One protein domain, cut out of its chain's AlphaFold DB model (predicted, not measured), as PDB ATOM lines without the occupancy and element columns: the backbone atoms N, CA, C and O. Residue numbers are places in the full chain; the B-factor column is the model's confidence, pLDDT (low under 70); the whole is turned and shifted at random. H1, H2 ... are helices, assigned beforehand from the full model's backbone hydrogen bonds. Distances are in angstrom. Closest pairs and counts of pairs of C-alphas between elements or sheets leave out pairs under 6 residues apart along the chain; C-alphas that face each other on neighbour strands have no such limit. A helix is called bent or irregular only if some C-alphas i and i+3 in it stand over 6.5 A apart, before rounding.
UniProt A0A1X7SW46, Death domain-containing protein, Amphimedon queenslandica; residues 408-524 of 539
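This is residues 408 to 524 of the 539 residues of the protein "Death domain-containing protein" of Amphimedon queenslandica (UniProt A0A1X7SW46). A compact body of six short helices, H1 to H6, holds the beginning of one long bent helix, H7, whose residues 501 to 521 stick out as an arm with the tail to 524. In the body H2 and H4 lie side by side, H3 and H1 pack on H4 at steep angles, and H6 crosses H2 before the chain folds back into H7. The printed part has 117 residues with seven named helices, H1 to H7 in chain order, and no named strand: all helix. The whole is loose, with a radius of gyration of the C-alphas of 18.1 A, and spans 67 by 26 by 25 A, the arm making the length.

The longest helix, H7, residues 490 to 521, was assigned as one helix by its hydrogen bonds but is bent: C-alphas 511 and 514 are 7.2 A apart. Its arms H7a, residues 490 to 511, and H7b, residues 514 to 521, stand at a steep tilt of 59 degrees. H6, residues 477 to 486, forms a hairpin with H7a at a shallow tilt of 16 degrees; H7a touches it with residues 490 to 497 alone, the closest C-alphas being those of Ser 481 and Ala 493, 5.0 A apart. H1, residues 408 to 419, only just touches H7a, with 3 pairs of C-alphas within 8 A, the closest Leu 416 and Leu 496 at 7.3 A. H2, residues 424 to 434, touches H6 about perpendicular at 74 degrees, with C-alphas 433 and 483 closest at 5.3 A. H4, residues 451 to 463, touches H2 at a shallow tilt of 23 degrees, the same way; the closest C-alphas, of Trp 427 and Phe 455, are 5.4 A apart. H1 touches H4 with residues 410 to 414 alone, C-alphas 410 and 460 being closest at 6.4 A. H3, residues 438 to 447, touches H4 at a steep tilt of 45 degrees, opposite ways, with C-alphas 444 and 454 closest at 5.9 A. H2 and H3 form a hairpin and only just touch, with 3 pairs of C-alphas within 8 A, the closest Lys 428 and Leu 441 at 6.4 A. H5, residues 469 to 472, is close to but not clearly touching H2, C-alphas 434 and 469 being closest at 5.9 A. Every O i to N i+4 pair is within hydrogen-bond range in H3, H4, H6, H7a and H7b, against 7 of 8 in H1 and 5 of 7 in H2; H5 is too short for such a pair.

H1 begins at C-alpha 408 (-9.223, -4.098, 15.483) and measures 18.7 A; it is irregular, C-alphas 408 and 411 being 7.5 A apart, as is H2, with C-alphas 425 and 428 7.8 A apart. H4 measures 18.5 A and H7a 31.4 A, from C-alpha 490 (-31.653, -9.750, 3.331). H7b ends at C-alpha 521 (4.863, -33.480, -5.731).

The C-alphas farthest apart, of Gln 446 and Leu 524, are 67.9 A apart. The body without residues 501 to 524 spans 35 by 27 by 27 A. The printed part has no cut, and its six links between helices are tight. The mean pLDDT of the printed part is 78.7, and residues 499 to 524 are under 70.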
ATOM      1  N   GLU A 408     -10.254  -4.023  16.526       78.25
ATOM      2  CA  GLU A 408      -9.223  -4.098  15.483       78.25
ATOM      3  C   GLU A 408      -9.817  -4.437  14.108       78.25
ATOM      4  O   GLU A 408      -9.291  -4.007  13.086       78.25
ATOM      5  N   ASN A 409     -10.964  -5.126  14.076       82.19
ATOM      6  CA  ASN A 409     -11.669  -5.491  12.846       82.19
ATOM      7  C   ASN A 409     -12.608  -4.388  12.332       82.19
ATOM      8  O   ASN A 409     -13.376  -4.623  11.401       82.19
ATOM      9  N   LEU A 410     -12.588  -3.189  12.928       85.06
ATOM     10  CA  LEU A 410     -13.499  -2.099  12.565       85.06
ATOM     11  C   LEU A 410     -13.431  -1.757  11.073       85.06
ATOM     12  O   LEU A 410     -14.472  -1.640  10.430       85.06
ATOM     13  N   ILE A 411     -12.223  -1.633  10.520       80.12
ATOM     14  CA  ILE A 411     -12.030  -1.310   9.100       80.12
ATOM     15  C   ILE A 411     -12.575  -2.443   8.224       80.12
ATOM     16  O   ILE A 411     -13.368  -2.186   7.321       80.12
ATOM     17  N   ASP A 412     -12.239  -3.693   8.550       79.12
ATOM     18  CA  ASP A 412     -12.673  -4.867   7.787       79.12
ATOM     19  C   ASP A 412     -14.201  -4.995   7.754       79.12
ATOM     20  O   ASP A 412     -14.791  -5.262   6.705       79.12
ATOM     21  N   VAL A 413     -14.859  -4.763   8.895       84.31
ATOM     22  CA  VAL A 413     -16.322  -4.798   9.019       84.31
ATOM     23  C   VAL A 413     -16.969  -3.647   8.245       84.31
ATOM     24  O   VAL A 413     -17.975  -3.863   7.566       84.31
ATOM     25  N   LEU A 414     -16.401  -2.438   8.296       87.12
ATOM     26  CA  LEU A 414     -16.909  -1.288   7.542       87.12
ATOM     27  C   LEU A 414     -16.788  -1.505   6.028       87.12
ATOM     28  O   LEU A 414     -17.760  -1.297   5.297       87.12
ATOM     29  N   ASP A 415     -15.638  -1.982   5.553       83.00
ATOM     30  CA  ASP A 415     -15.418  -2.292   4.139       83.00
ATOM     31  C   ASP A 415     -16.314  -3.435   3.664       83.00
ATOM     32  O   ASP A 415     -16.820  -3.425   2.537       83.00
ATOM     33  N   LEU A 416     -16.563  -4.420   4.524       82.12
ATOM     34  CA  LEU A 416     -17.486  -5.508   4.237       82.12
ATOM     35  C   LEU A 416     -18.934  -5.015   4.134       82.12
ATOM     36  O   LEU A 416     -19.612  -5.342   3.160       82.12
ATOM     37  N   LEU A 417     -19.399  -4.169   5.058       84.62
ATOM     38  CA  LEU A 417     -20.735  -3.559   4.997       84.62
ATOM     39  C   LEU A 417     -20.902  -2.670   3.754       84.62
ATOM     40  O   LEU A 417     -21.959  -2.686   3.113       84.62
ATOM     41  N   LYS A 418     -19.838  -1.971   3.345       85.38
ATOM     42  CA  LYS A 418     -19.794  -1.191   2.101       85.38
ATOM     43  C   LYS A 418     -19.899  -2.085   0.862       85.38
ATOM     44  O   LYS A 418     -20.702  -1.804  -0.028       85.38
ATOM     45  N   ARG A 419     -19.164  -3.204   0.817       80.62
ATOM     46  CA  ARG A 419     -19.272  -4.224  -0.250       80.62
ATOM     47  C   ARG A 419     -20.653  -4.884  -0.292       80.62
ATOM     48  O   ARG A 419     -21.173  -5.166  -1.372       80.62
ATOM     49  N   CYS A 420     -21.290  -5.050   0.866       79.31
ATOM     50  CA  CYS A 420     -22.664  -5.537   0.979       79.31
ATOM     51  C   CYS A 420     -23.717  -4.501   0.540       79.31
ATOM     52  O   CYS A 420     -24.885  -4.857   0.400       79.31
ATOM     53  N   SER A 421     -23.307  -3.261   0.233       81.94
ATOM     54  CA  SER A 421     -24.176  -2.148  -0.177       81.94
ATOM     55  C   SER A 421     -25.162  -1.699   0.912       81.94
ATOM     56  O   SER A 421     -26.264  -1.253   0.595       81.94
ATOM     57  N   PHE A 422     -24.779  -1.806   2.190       86.31
ATOM     58  CA  PHE A 422     -25.626  -1.383   3.308       86.31
ATOM     59  C   PHE A 422     -25.794   0.155   3.353       86.31
ATOM     60  O   PHE A 422     -24.803   0.883   3.248       86.31
ATOM     61  N   PRO A 423     -27.019   0.688   3.533       83.81
ATOM     62  CA  PRO A 423     -27.255   2.130   3.579       83.81
ATOM     63  C   PRO A 423     -26.856   2.751   4.932       83.81
ATOM     64  O   PRO A 423     -27.600   2.676   5.909       83.81
ATOM     65  N   GLU A 424     -25.740   3.490   4.961       86.69
ATOM     66  CA  GLU A 424     -25.177   4.163   6.155       86.69
ATOM     67  C   GLU A 424     -26.196   5.026   6.933       86.69
ATOM     68  O   GLU A 424     -26.121   5.150   8.152       86.69
ATOM     69  N   ARG A 425     -27.211   5.592   6.262       87.62
ATOM     70  CA  ARG A 425     -28.255   6.410   6.914       87.62
ATOM     71  C   ARG A 425     -29.116   5.630   7.916       87.62
ATOM     72  O   ARG A 425     -29.714   6.252   8.790       87.62
ATOM     73  N   ARG A 426     -29.188   4.297   7.805       89.00
ATOM     74  CA  ARG A 426     -29.963   3.425   8.709       89.00
ATOM     75  C   ARG A 426     -29.168   2.964   9.937       89.00
ATOM     76  O   ARG A 426     -29.627   2.089  10.667       89.00
ATOM     77  N   TRP A 427     -28.009   3.567  10.211       92.88
ATOM     78  CA  TRP A 427     -27.130   3.180  11.319       92.88
ATOM     79  C   TRP A 427     -27.818   3.145  12.691       92.88
ATOM     80  O   TRP A 427     -27.539   2.249  13.477       92.88
ATOM     81  N   LYS A 428     -28.750   4.066  12.983       91.62
ATOM     82  CA  LYS A 428     -29.477   4.077  14.269       91.62
ATOM     83  C   LYS A 428     -30.323   2.825  14.464       91.62
ATOM     84  O   LYS A 428     -30.370   2.264  15.553       91.62
ATOM     85  N   GLU A 429     -31.004   2.398  13.407       92.25
ATOM     86  CA  GLU A 429     -31.833   1.196  13.433       92.25
ATOM     87  C   GLU A 429     -30.960  -0.055  13.586       92.25
ATOM     88  O   GLU A 429     -31.269  -0.915  14.409       92.25
ATOM     89  N   LEU A 430     -29.823  -0.095  12.884       92.69
ATOM     90  CA  LEU A 430     -28.829  -1.160  13.022       92.69
ATOM     91  C   LEU A 430     -28.261  -1.231  14.443       92.69
ATOM     92  O   LEU A 430     -28.263  -2.302  15.043       92.69
ATOM     93  N   GLY A 431     -27.857  -0.099  15.021       92.06
ATOM     94  CA  GLY A 431     -27.340  -0.031  16.386       92.06
ATOM     95  C   GLY A 431     -28.320  -0.583  17.423       92.06
ATOM     96  O   GLY A 431     -27.926  -1.367  18.285       92.06
ATOM     97  N   LEU A 432     -29.615  -0.267  17.299       93.25
ATOM     98  CA  LEU A 432     -30.655  -0.826  18.174       93.25
ATOM     99  C   LEU A 432     -30.769  -2.351  18.042       93.25
ATOM    100  O   LEU A 432     -30.930  -3.050  19.045       93.25
ATOM    101  N   ARG A 433     -30.698  -2.883  16.816       92.19
ATOM    102  CA  ARG A 433     -30.764  -4.333  16.566       92.19
ATOM    103  C   ARG A 433     -29.540  -5.071  17.097       92.19
ATOM    104  O   ARG A 433     -29.694  -6.167  17.631       92.19
ATOM    105  N   LEU A 434     -28.374  -4.434  17.030       92.31
ATOM    106  CA  LEU A 434     -27.111  -4.940  17.564       92.31
ATOM    107  C   LEU A 434     -27.018  -4.868  19.099       92.31
ATOM    108  O   LEU A 434     -26.097  -5.441  19.672       92.31
ATOM    109  N   GLY A 435     -27.974  -4.221  19.777       91.19
ATOM    110  CA  GLY A 435     -28.055  -4.182  21.241       91.19
ATOM    111  C   GLY A 435     -27.591  -2.877  21.892       91.19
ATOM    112  O   GLY A 435     -27.506  -2.826  23.120       91.19
ATOM    113  N   LEU A 436     -27.337  -1.822  21.111       94.38
ATOM    114  CA  LEU A 436     -27.026  -0.491  21.639       94.38
ATOM    115  C   LEU A 436     -28.287   0.198  22.172       94.38
ATOM    116  O   LEU A 436     -29.379   0.078  21.610       94.38
ATOM    117  N   HIS A 437     -28.146   0.941  23.266       93.62
ATOM    118  CA  HIS A 437     -29.249   1.684  23.870       93.62
ATOM    119  C   HIS A 437     -29.518   2.985  23.118       93.62
ATOM    120  O   HIS A 437     -28.625   3.611  22.546       93.62
ATOM    121  N   LYS A 438     -30.768   3.455  23.179       91.88
ATOM    122  CA  LYS A 438     -31.171   4.723  22.559       91.88
ATOM    123  C   LYS A 438     -30.333   5.911  23.053       91.88
ATOM    124  O   LYS A 438     -29.925   6.731  22.240       91.88
ATOM    125  N   ASN A 439     -30.013   5.950  24.347       91.31
ATOM    126  CA  ASN A 439     -29.184   7.008  24.936       91.31
ATOM    127  C   ASN A 439     -27.784   7.059  24.299       91.31
ATOM    128  O   ASN A 439     -27.285   8.142  24.008       91.31
ATOM    129  N   THR A 440     -27.183   5.896  24.026       89.69
ATOM    130  CA  THR A 440     -25.887   5.773  23.345       89.69
ATOM    131  C   THR A 440     -25.964   6.323  21.920       89.69
ATOM    132  O   THR A 440     -25.115   7.108  21.509       89.69
ATOM    133  N   LEU A 441     -27.020   5.992  21.173       92.06
ATOM    134  CA  LEU A 441     -27.216   6.468  19.796       92.06
ATOM    135  C   LEU A 441     -27.514   7.975  19.718       92.06
ATOM    136  O   LEU A 441     -27.062   8.663  18.796       92.06
ATOM    137  N   ASP A 442     -28.263   8.509  20.680       89.75
ATOM    138  CA  ASP A 442     -28.557   9.940  20.761       89.75
ATOM    139  C   ASP A 442     -27.293  10.741  21.121       89.75
ATOM    140  O   ASP A 442     -27.041  11.778  20.506       89.75
ATOM    141  N   ALA A 443     -26.431  10.212  21.998       89.31
ATOM    142  CA  ALA A 443     -25.120  10.796  22.290       89.31
ATOM    143  C   ALA A 443     -24.195  10.814  21.056       89.31
ATOM    144  O   ALA A 443     -23.560  11.830  20.777       89.31
ATOM    145  N   ILE A 444     -24.169   9.738  20.259       90.19
ATOM    146  CA  ILE A 444     -23.402   9.694  18.998       90.19
ATOM    147  C   ILE A 444     -23.865  10.796  18.036       90.19
ATOM    148  O   ILE A 444     -23.034  11.465  17.424       90.19
ATOM    149  N   THR A 445     -25.182  11.020  17.952       88.69
ATOM    150  CA  THR A 445     -25.787  12.046  17.084       88.69
ATOM    151  C   THR A 445     -25.416  13.466  17.511       88.69
ATOM    152  O   THR A 445     -25.287  14.343  16.668       88.69
ATOM    153  N   GLN A 446     -25.275  13.712  18.814       83.75
ATOM    154  CA  GLN A 446     -24.903  15.030  19.336       83.75
ATOM    155  C   GLN A 446     -23.409  15.324  19.159       83.75
ATOM    156  O   GLN A 446     -23.034  16.480  18.979       83.75
ATOM    157  N   ASN A 447     -22.570  14.286  19.171       80.19
ATOM    158  CA  ASN A 447     -21.116  14.422  19.097       80.19
ATOM    159  C   ASN A 447     -20.570  14.516  17.662       80.19
ATOM    160  O   ASN A 447     -19.419  14.906  17.486       80.19
ATOM    161  N   HIS A 448     -21.368  14.180  16.643       83.81
ATOM    162  CA  HIS A 448     -20.922  14.135  15.249       83.81
ATOM    163  C   HIS A 448     -21.925  14.810  14.312       83.81
ATOM    164  O   HIS A 448     -23.124  14.547  14.359       83.81
ATOM    165  N   SER A 449     -21.427  15.655  13.409       77.94
ATOM    166  CA  SER A 449     -22.249  16.384  12.433       77.94
ATOM    167  C   SER A 449     -22.541  15.586  11.155       77.94
ATOM    168  O   SER A 449     -23.486  15.909  10.435       77.94
ATOM    169  N   ASN A 450     -21.765  14.537  10.866       86.38
ATOM    170  CA  ASN A 450     -21.877  13.732   9.650       86.38
ATOM    171  C   ASN A 450     -22.436  12.327   9.935       86.38
ATOM    172  O   ASN A 450     -22.048  11.658  10.893       86.38
ATOM    173  N   VAL A 451     -23.311  11.846   9.046       87.00
ATOM    174  CA  VAL A 451     -23.902  10.498   9.090       87.00
ATOM    175  C   VAL A 451     -22.833   9.405   9.029       87.00
ATOM    176  O   VAL A 451     -22.977   8.386   9.698       87.00
ATOM    177  N   LYS A 452     -21.755   9.624   8.263       87.50
ATOM    178  CA  LYS A 452     -20.636   8.674   8.156       87.50
ATOM    179  C   LYS A 452     -19.933   8.465   9.488       87.50
ATOM    180  O   LYS A 452     -19.746   7.328   9.904       87.50
ATOM    181  N   ASP A 453     -19.615   9.556  10.174       88.19
ATOM    182  CA  ASP A 453     -18.917   9.501  11.458       88.19
ATOM    183  C   ASP A 453     -19.808   8.856  12.526       88.19
ATOM    184  O   ASP A 453     -19.354   8.012  13.295       88.19
ATOM    185  N   CYS A 454     -21.116   9.143  12.491       90.56
ATOM    186  CA  CYS A 454     -22.090   8.466  13.346       90.56
ATOM    187  C   CYS A 454     -22.157   6.950  13.090       90.56
ATOM    188  O   CYS A 454     -22.291   6.165  14.029       90.56
ATOM    189  N   PHE A 455     -22.094   6.528  11.823       92.06
ATOM    190  CA  PHE A 455     -22.107   5.115  11.450       92.06
ATOM    191  C   PHE A 455     -20.832   4.397  11.909       92.06
ATOM    192  O   PHE A 455     -20.928   3.317  12.489       92.06
ATOM    193  N   ILE A 456     -19.662   5.013  11.725       90.56
ATOM    194  CA  ILE A 456     -18.375   4.476  12.191       90.56
ATOM    195  C   ILE A 456     -18.389   4.296  13.712       90.56
ATOM    196  O   ILE A 456     -18.102   3.204  14.201       90.56
ATOM    197  N   GLU A 457     -18.797   5.327  14.457       91.94
ATOM    198  CA  GLU A 457     -18.873   5.271  15.922       91.94
ATOM    199  C   GLU A 457     -19.896   4.222  16.395       91.94
ATOM    200  O   GLU A 457     -19.652   3.497  17.357       91.94
ATOM    201  N   CYS A 458     -21.020   4.059  15.689       93.75
ATOM    202  CA  CYS A 458     -21.998   3.011  15.990       93.75
ATOM    203  C   CYS A 458     -21.393   1.601  15.898       93.75
ATOM    204  O   CYS A 458     -21.613   0.777  16.788       93.75
ATOM    205  N   ILE A 459     -20.632   1.310  14.839       93.88
ATOM    206  CA  ILE A 459     -19.976   0.006  14.671       93.88
ATOM    207  C   ILE A 459     -18.847  -0.169  15.692       93.88
ATOM    208  O   ILE A 459     -18.719  -1.246  16.271       93.88
ATOM    209  N   ALA A 460     -18.089   0.889  15.991       91.62
ATOM    210  CA  ALA A 460     -17.052   0.861  17.020       91.62
ATOM    211  C   ALA A 460     -17.627   0.504  18.404       91.62
ATOM    212  O   ALA A 460     -17.084  -0.354  19.104       91.62
ATOM    213  N   ARG A 461     -18.781   1.081  18.775       90.38
ATOM    214  CA  ARG A 461     -19.488   0.766  20.029       90.38
ATOM    215  C   ARG A 461     -19.984  -0.673  20.090       90.38
ATOM    216  O   ARG A 461     -19.900  -1.296  21.146       90.38
ATOM    217  N   TRP A 462     -20.453  -1.214  18.967       94.69
ATOM    218  CA  TRP A 462     -20.830  -2.624  18.872       94.69
ATOM    219  C   TRP A 462     -19.621  -3.562  19.017       94.69
ATOM    220  O   TRP A 462     -19.668  -4.480  19.833       94.69
ATOM    221  N   LEU A 463     -18.513  -3.299  18.315       90.19
ATOM    222  CA  LEU A 463     -17.273  -4.088  18.419       90.19
ATOM    223  C   LEU A 463     -16.632  -4.014  19.811       90.19
ATOM    224  O   LEU A 463     -16.020  -4.974  20.268       90.19
ATOM    225  N   SER A 464     -16.833  -2.897  20.511       88.81
ATOM    226  CA  SER A 464     -16.423  -2.717  21.910       88.81
ATOM    227  C   SER A 464     -17.363  -3.399  22.910       88.81
ATOM    228  O   SER A 464     -17.161  -3.281  24.115       88.81
ATOM    229  N   ARG A 465     -18.395  -4.103  22.422       89.19
ATOM    230  CA  ARG A 465     -19.396  -4.832  23.216       89.19
ATOM    231  C   ARG A 465     -20.126  -3.945  24.234       89.19
ATOM    232  O   ARG A 465     -20.406  -4.372  25.350       89.19
ATOM    233  N   ALA A 466     -20.426  -2.702  23.857       86.19
ATOM    234  CA  ALA A 466     -21.148  -1.772  24.721       86.19
ATOM    235  C   ALA A 466     -22.600  -2.222  24.984       86.19
ATOM    236  O   ALA A 466     -23.181  -2.987  24.216       86.19
ATOM    237  N   ASP A 467     -23.221  -1.683  26.032       92.94
ATOM    238  CA  ASP A 467     -24.637  -1.887  26.351       92.94
ATOM    239  C   ASP A 467     -25.041  -3.379  26.409       92.94
ATOM    240  O   ASP A 467     -24.487  -4.153  27.187       92.94
ATOM    241  N   ASN A 468     -26.021  -3.796  25.600       90.69
ATOM    242  CA  ASN A 468     -26.598  -5.140  25.615       90.69
ATOM    243  C   ASN A 468     -26.119  -6.010  24.438       90.69
ATOM    244  O   ASN A 468     -26.792  -6.986  24.094       90.69
ATOM    245  N   VAL A 469     -24.983  -5.688  23.816       88.81
ATOM    246  CA  VAL A 469     -24.446  -6.418  22.647       88.81
ATOM    247  C   VAL A 469     -24.264  -7.912  22.932       88.81
ATOM    248  O   VAL A 469     -24.617  -8.764  22.115       88.81
ATOM    249  N   ASP A 470     -23.828  -8.261  24.139       86.12
ATOM    250  CA  ASP A 470     -23.617  -9.654  24.547       86.12
ATOM    251  C   ASP A 470     -24.918 -10.456  24.616       86.12
ATOM    252  O   ASP A 470     -24.951 -11.633  24.255       86.12
ATOM    253  N   SER A 471     -26.023  -9.799  24.978       85.25
ATOM    254  CA  SER A 471     -27.358 -10.410  24.975       85.25
ATOM    255  C   SER A 471     -27.907 -10.657  23.562       85.25
ATOM    256  O   SER A 471     -28.891 -11.378  23.398       85.25
ATOM    257  N   LYS A 472     -27.278 -10.063  22.538       83.25
ATOM    258  CA  LYS A 472     -27.616 -10.200  21.113       83.25
ATOM    259  C   LYS A 472     -26.645 -11.099  20.344       83.25
ATOM    260  O   LYS A 472     -26.630 -11.068  19.120       83.25
ATOM    261  N   GLY A 473     -25.860 -11.920  21.046       81.88
ATOM    262  CA  GLY A 473     -24.898 -12.841  20.427       81.88
ATOM    263  C   GLY A 473     -23.472 -12.289  20.328       81.88
ATOM    264  O   GLY A 473     -22.615 -12.938  19.731       81.88
ATOM    265  N   GLY A 474     -23.194 -11.129  20.936       87.75
ATOM    266  CA  GLY A 474     -21.866 -10.512  20.976       87.75
ATOM    267  C   GLY A 474     -21.457  -9.855  19.655       87.75
ATOM    268  O   GLY A 474     -22.245  -9.772  18.717       87.75
ATOM    269  N   ALA A 475     -20.213  -9.386  19.571       88.88
ATOM    270  CA  ALA A 475     -19.628  -8.847  18.343       88.88
ATOM    271  C   ALA A 475     -19.141  -9.992  17.434       88.88
ATOM    272  O   ALA A 475     -17.990 -10.415  17.513       88.88
ATOM    273  N   THR A 476     -20.034 -10.555  16.619       88.69
ATOM    274  CA  THR A 476     -19.730 -11.663  15.700       88.69
ATOM    275  C   THR A 476     -20.348 -11.395  14.327       88.69
ATOM    276  O   THR A 476     -21.299 -10.624  14.201       88.69
ATOM    277  N   PHE A 477     -19.838 -12.038  13.272       85.94
ATOM    278  CA  PHE A 477     -20.478 -11.940  11.952       85.94
ATOM    279  C   PHE A 477     -21.910 -12.491  11.950       85.94
ATOM    280  O   PHE A 477     -22.742 -12.010  11.186       85.94
ATOM    281  N   ASP A 478     -22.204 -13.460  12.818       86.56
ATOM    282  CA  ASP A 478     -23.530 -14.072  12.921       86.56
ATOM    283  C   ASP A 478     -24.547 -13.101  13.535       86.56
ATOM    284  O   ASP A 478     -25.609 -12.887  12.954       86.56
ATOM    285  N   SER A 479     -24.192 -12.401  14.621       89.44
ATOM    286  CA  SER A 479     -25.073 -11.374  15.200       89.44
ATOM    287  C   SER A 479     -25.276 -10.172  14.271       89.44
ATOM    288  O   SER A 479     -26.354  -9.576  14.256       89.44
ATOM    289  N   LEU A 480     -24.275  -9.842  13.447       91.25
ATOM    290  CA  LEU A 480     -24.401  -8.829  12.400       91.25
ATOM    291  C   LEU A 480     -25.345  -9.281  11.273       91.25
ATOM    292  O   LEU A 480     -26.216  -8.512  10.865       91.25
ATOM    293  N   SER A 481     -25.212 -10.525  10.799       89.44
ATOM    294  CA  SER A 481     -26.096 -11.127   9.786       89.44
ATOM    295  C   SER A 481     -27.550 -11.162  10.273       89.44
ATOM    296  O   SER A 481     -28.459 -10.719   9.565       89.44
ATOM    297  N   ASP A 482     -27.773 -11.578  11.521       89.06
ATOM    298  CA  ASP A 482     -29.097 -11.617  12.146       89.06
ATOM    299  C   ASP A 482     -29.705 -10.219  12.311       89.06
ATOM    300  O   ASP A 482     -30.894 -10.009  12.033       89.06
ATOM    301  N   ALA A 483     -28.898  -9.227  12.703       91.31
ATOM    302  CA  ALA A 483     -29.344  -7.843  12.792       91.31
ATOM    303  C   ALA A 483     -29.785  -7.303  11.421       91.31
ATOM    304  O   ALA A 483     -30.860  -6.705  11.328       91.31
ATOM    305  N   LEU A 484     -29.027  -7.575  10.353       91.00
ATOM    306  CA  LEU A 484     -29.381  -7.179   8.984       91.00
ATOM    307  C   LEU A 484     -30.669  -7.862   8.495       91.00
ATOM    308  O   LEU A 484     -31.563  -7.182   7.980       91.00
ATOM    309  N   LYS A 485     -30.823  -9.172   8.732       89.19
ATOM    310  CA  LYS A 485     -32.058  -9.925   8.431       89.19
ATOM    311  C   LYS A 485     -33.262  -9.330   9.166       89.19
ATOM    312  O   LYS A 485     -34.313  -9.112   8.569       89.19
ATOM    313  N   SER A 486     -33.094  -8.951  10.436       88.31
ATOM    314  CA  SER A 486     -34.157  -8.327  11.241       88.31
ATOM    315  C   SER A 486     -34.591  -6.929  10.762       88.31
ATOM    316  O   SER A 486     -35.648  -6.436  11.165       88.31
ATOM    317  N   MET A 487     -33.783  -6.283   9.914       88.06
ATOM    318  CA  MET A 487     -34.060  -4.983   9.286       88.06
ATOM    319  C   MET A 487     -34.601  -5.106   7.851       88.06
ATOM    320  O   MET A 487     -34.771  -4.080   7.183       88.06
ATOM    321  N   ASN A 488     -34.869  -6.336   7.390       82.69
ATOM    322  CA  ASN A 488     -35.192  -6.702   6.006       82.69
ATOM    323  C   ASN A 488     -34.076  -6.395   4.988       82.69
ATOM    324  O   ASN A 488     -34.336  -6.331   3.788       82.69
ATOM    325  N   GLU A 489     -32.824  -6.254   5.432       86.69
ATOM    326  CA  GLU A 489     -31.652  -6.094   4.558       86.69
ATOM    327  C   GLU A 489     -31.094  -7.470   4.141       86.69
ATOM    328  O   GLU A 489     -29.902  -7.754   4.266       86.69
ATOM    329  N   ASN A 490     -31.974  -8.349   3.643       81.38
ATOM    330  CA  ASN A 490     -31.653  -9.750   3.331       81.38
ATOM    331  C   ASN A 490     -30.542  -9.872   2.277       81.38
ATOM    332  O   ASN A 490     -29.674 -10.726   2.391       81.38
ATOM    333  N   VAL A 491     -30.500  -8.960   1.299       80.62
ATOM    334  CA  VAL A 491     -29.449  -8.936   0.264       80.62
ATOM    335  C   VAL A 491     -28.071  -8.631   0.859       80.62
ATOM    336  O   VAL A 491     -27.072  -9.190   0.407       80.62
ATOM    337  N   ALA A 492     -27.998  -7.740   1.853       77.06
ATOM    338  CA  ALA A 492     -26.748  -7.425   2.534       77.06
ATOM    339  C   ALA A 492     -26.309  -8.587   3.436       77.06
ATOM    340  O   ALA A 492     -25.127  -8.923   3.451       77.06
ATOM    341  N   ALA A 493     -27.256  -9.237   4.120       82.06
ATOM    342  CA  ALA A 493     -26.986 -10.407   4.951       82.06
ATOM    343  C   ALA A 493     -26.524 -11.628   4.130       82.06
ATOM    344  O   ALA A 493     -25.523 -12.248   4.470       82.06
ATOM    345  N   ASP A 494     -27.170 -11.927   2.999       79.38
ATOM    346  CA  ASP A 494     -26.788 -13.052   2.133       79.38
ATOM    347  C   ASP A 494     -25.389 -12.856   1.527       79.38
ATOM    348  O   ASP A 494     -24.604 -13.799   1.418       79.38
ATOM    349  N   LYS A 495     -25.041 -11.616   1.151       82.38
ATOM    350  CA  LYS A 495     -23.686 -11.269   0.693       82.38
ATOM    351  C   LYS A 495     -22.654 -11.396   1.813       82.38
ATOM    352  O   LYS A 495     -21.555 -11.884   1.557       82.38
ATOM    353  N   LEU A 496     -23.001 -10.979   3.030       82.88
ATOM    354  CA  LEU A 496     -22.150 -11.115   4.211       82.88
ATOM    355  C   LEU A 496     -21.837 -12.594   4.493       82.88
ATOM    356  O   LEU A 496     -20.671 -12.960   4.659       82.88
ATOM    357  N   ASP A 497     -22.861 -13.450   4.453       80.00
ATOM    358  CA  ASP A 497     -22.730 -14.896   4.650       80.00
ATOM    359  C   ASP A 497     -21.859 -15.528   3.536       80.00
ATOM    360  O   ASP A 497     -20.975 -16.343   3.812       80.00
ATOM    361  N   GLN A 498     -22.013 -15.100   2.274       77.19
ATOM    362  CA  GLN A 498     -21.168 -15.555   1.155       77.19
ATOM    363  C   GLN A 498     -19.691 -15.167   1.309       77.19
ATOM    364  O   GLN A 498     -18.808 -15.983   1.046       77.19
ATOM    365  N   GLU A 499     -19.400 -13.935   1.725       68.81
ATOM    366  CA  GLU A 499     -18.024 -13.469   1.937       68.81
ATOM    367  C   GLU A 499     -17.356 -14.201   3.111       68.81
ATOM    368  O   GLU A 499     -16.192 -14.591   3.003       68.81
ATOM    369  N   LYS A 500     -18.112 -14.510   4.176       68.62
ATOM    370  CA  LYS A 500     -17.664 -15.389   5.271       68.62
ATOM    371  C   LYS A 500     -17.274 -16.777   4.749       68.62
ATOM    372  O   LYS A 500     -16.235 -17.312   5.136       68.62
ATOM    373  N   HIS A 501     -18.071 -17.360   3.851       63.50
ATOM    374  CA  HIS A 501     -17.772 -18.666   3.253       63.50
ATOM    375  C   HIS A 501     -16.541 -18.643   2.336       63.50
ATOM    376  O   HIS A 501     -15.742 -19.576   2.385       63.50
ATOM    377  N   LYS A 502     -16.338 -17.576   1.551       60.56
ATOM    378  CA  LYS A 502     -15.131 -17.407   0.723       60.56
ATOM    379  C   LYS A 502     -13.872 -17.246   1.572       60.56
ATOM    380  O   LYS A 502     -12.875 -17.900   1.286       60.56
ATOM    381  N   ALA A 503     -13.927 -16.425   2.622       58.12
ATOM    382  CA  ALA A 503     -12.803 -16.224   3.533       58.12
ATOM    383  C   ALA A 503     -12.398 -17.538   4.218       58.12
ATOM    384  O   ALA A 503     -11.225 -17.898   4.204       58.12
ATOM    385  N   LYS A 504     -13.377 -18.318   4.705       57.09
ATOM    386  CA  LYS A 504     -13.127 -19.661   5.253       57.09
ATOM    387  C   LYS A 504     -12.561 -20.630   4.212       57.09
ATOM    388  O   LYS A 504     -11.663 -21.395   4.530       57.09
ATOM    389  N   ALA A 505     -13.047 -20.605   2.972       43.69
ATOM    390  CA  ALA A 505     -12.531 -21.474   1.912       43.69
ATOM    391  C   ALA A 505     -11.077 -21.142   1.533       43.69
ATOM    392  O   ALA A 505     -10.284 -22.054   1.310       43.69
ATOM    393  N   ILE A 506     -10.721 -19.856   1.495       48.59
ATOM    394  CA  ILE A 506      -9.352 -19.389   1.236       48.59
ATOM    395  C   ILE A 506      -8.427 -19.762   2.397       48.59
ATOM    396  O   ILE A 506      -7.322 -20.234   2.156       48.59
ATOM    397  N   ASP A 507      -8.878 -19.602   3.639       48.59
ATOM    398  CA  ASP A 507      -8.103 -19.970   4.825       48.59
ATOM    399  C   ASP A 507      -7.849 -21.485   4.904       48.59
ATOM    400  O   ASP A 507      -6.710 -21.921   5.076       48.59
ATOM    401  N   ILE A 508      -8.876 -22.302   4.636       48.06
ATOM    402  CA  ILE A 508      -8.756 -23.763   4.496       48.06
ATOM    403  C   ILE A 508      -7.783 -24.110   3.362       48.06
ATOM    404  O   ILE A 508      -6.886 -24.936   3.544       48.06
ATOM    405  N   PHE A 509      -7.921 -23.475   2.194       41.78
ATOM    406  CA  PHE A 509      -7.027 -23.708   1.061       41.78
ATOM    407  C   PHE A 509      -5.579 -23.357   1.413       41.78
ATOM    408  O   PHE A 509      -4.708 -24.189   1.201       41.78
ATOM    409  N   ASN A 510      -5.315 -22.196   2.012       46.00
ATOM    410  CA  ASN A 510      -3.971 -21.750   2.388       46.00
ATOM    411  C   ASN A 510      -3.351 -22.613   3.495       46.00
ATOM    412  O   ASN A 510      -2.170 -22.950   3.422       46.00
ATOM    413  N   THR A 511      -4.151 -23.034   4.477       48.75
ATOM    414  CA  THR A 511      -3.716 -23.908   5.578       48.75
ATOM    415  C   THR A 511      -3.364 -25.312   5.082       48.75
ATOM    416  O   THR A 511      -2.411 -25.930   5.558       48.75
ATOM    417  N   HIS A 512      -4.088 -25.822   4.081       48.50
ATOM    418  CA  HIS A 512      -3.859 -27.156   3.518       48.50
ATOM    419  C   HIS A 512      -3.031 -27.163   2.224       48.50
ATOM    420  O   HIS A 512      -2.614 -28.235   1.779       48.50
ATOM    421  N   HIS A 513      -2.722 -26.000   1.651       45.09
ATOM    422  CA  HIS A 513      -1.903 -25.841   0.449       45.09
ATOM    423  C   HIS A 513      -0.534 -26.534   0.563       45.09
ATOM    424  O   HIS A 513      -0.161 -27.232  -0.380       45.09
ATOM    425  N   PRO A 514       0.200 -26.470   1.698       49.78
ATOM    426  CA  PRO A 514       1.456 -27.207   1.851       49.78
ATOM    427  C   PRO A 514       1.273 -28.730   1.751       49.78
ATOM    428  O   PRO A 514       2.091 -29.408   1.137       49.78
ATOM    429  N   LEU A 515       0.180 -29.274   2.302       45.97
ATOM    430  CA  LEU A 515      -0.121 -30.714   2.299       45.97
ATOM    431  C   LEU A 515      -0.599 -31.211   0.928       45.97
ATOM    432  O   LEU A 515      -0.267 -32.327   0.519       45.97
ATOM    433  N   LEU A 516      -1.361 -30.381   0.211       45.62
ATOM    434  CA  LEU A 516      -1.796 -30.640  -1.162       45.62
ATOM    435  C   LEU A 516      -0.616 -30.554  -2.135       45.62
ATOM    436  O   LEU A 516      -0.413 -31.463  -2.933       45.62
ATOM    437  N   SER A 517       0.216 -29.518  -2.007       44.38
ATOM    438  CA  SER A 517       1.439 -29.342  -2.796       44.38
ATOM    439  C   SER A 517       2.430 -30.491  -2.569       44.38
ATOM    440  O   SER A 517       2.991 -31.026  -3.528       44.38
ATOM    441  N   GLN A 518       2.573 -30.955  -1.322       44.03
ATOM    442  CA  GLN A 518       3.410 -32.107  -0.980       44.03
ATOM    443  C   GLN A 518       2.832 -33.436  -1.497       44.03
ATOM    444  O   GLN A 518       3.588 -34.253  -2.015       44.03
ATOM    445  N   SER A 519       1.509 -33.643  -1.432       43.47
ATOM    446  CA  SER A 519       0.854 -34.844  -1.993       43.47
ATOM    447  C   SER A 519       0.928 -34.921  -3.516       43.47
ATOM    448  O   SER A 519       0.983 -36.019  -4.062       43.47
ATOM    449  N   LEU A 520       0.913 -33.777  -4.204       40.72
ATOM    450  CA  LEU A 520       1.007 -33.707  -5.664       40.72
ATOM    451  C   LEU A 520       2.452 -33.846  -6.164       40.72
ATOM    452  O   LEU A 520       2.663 -34.374  -7.252       40.72
ATOM    453  N   SER A 521       3.437 -33.405  -5.372       42.81
ATOM    454  CA  SER A 521       4.863 -33.480  -5.731       42.81
ATOM    455  C   SER A 521       5.501 -34.836  -5.400       42.81
ATOM    456  O   SER A 521       6.424 -35.253  -6.094       42.81
ATOM    457  N   ASP A 522       5.019 -35.539  -4.366       43.72
ATOM    458  CA  ASP A 522       5.472 -36.893  -4.005       43.72
ATOM    459  C   ASP A 522       4.326 -37.732  -3.390       43.72
ATOM    460  O   ASP A 522       4.195 -37.845  -2.161       43.72
ATOM    461  N   PRO A 523       3.478 -38.354  -4.231       41.56
ATOM    462  CA  PRO A 523       2.324 -39.132  -3.773       41.56
ATOM    463  C   PRO A 523       2.705 -40.369  -2.939       41.56
ATOM    464  O   PRO A 523       1.935 -40.815  -2.082       41.56
ATOM    465  N   LEU A 524       3.892 -40.943  -3.176       40.59
ATOM    466  CA  LEU A 524       4.329 -42.220  -2.600       40.59
ATOM    467  C   LEU A 524       4.843 -42.065  -1.160       40.59
ATOM    468  O   LEU A 524       4.566 -42.915  -0.309       40.59
TER     469      LEU A 524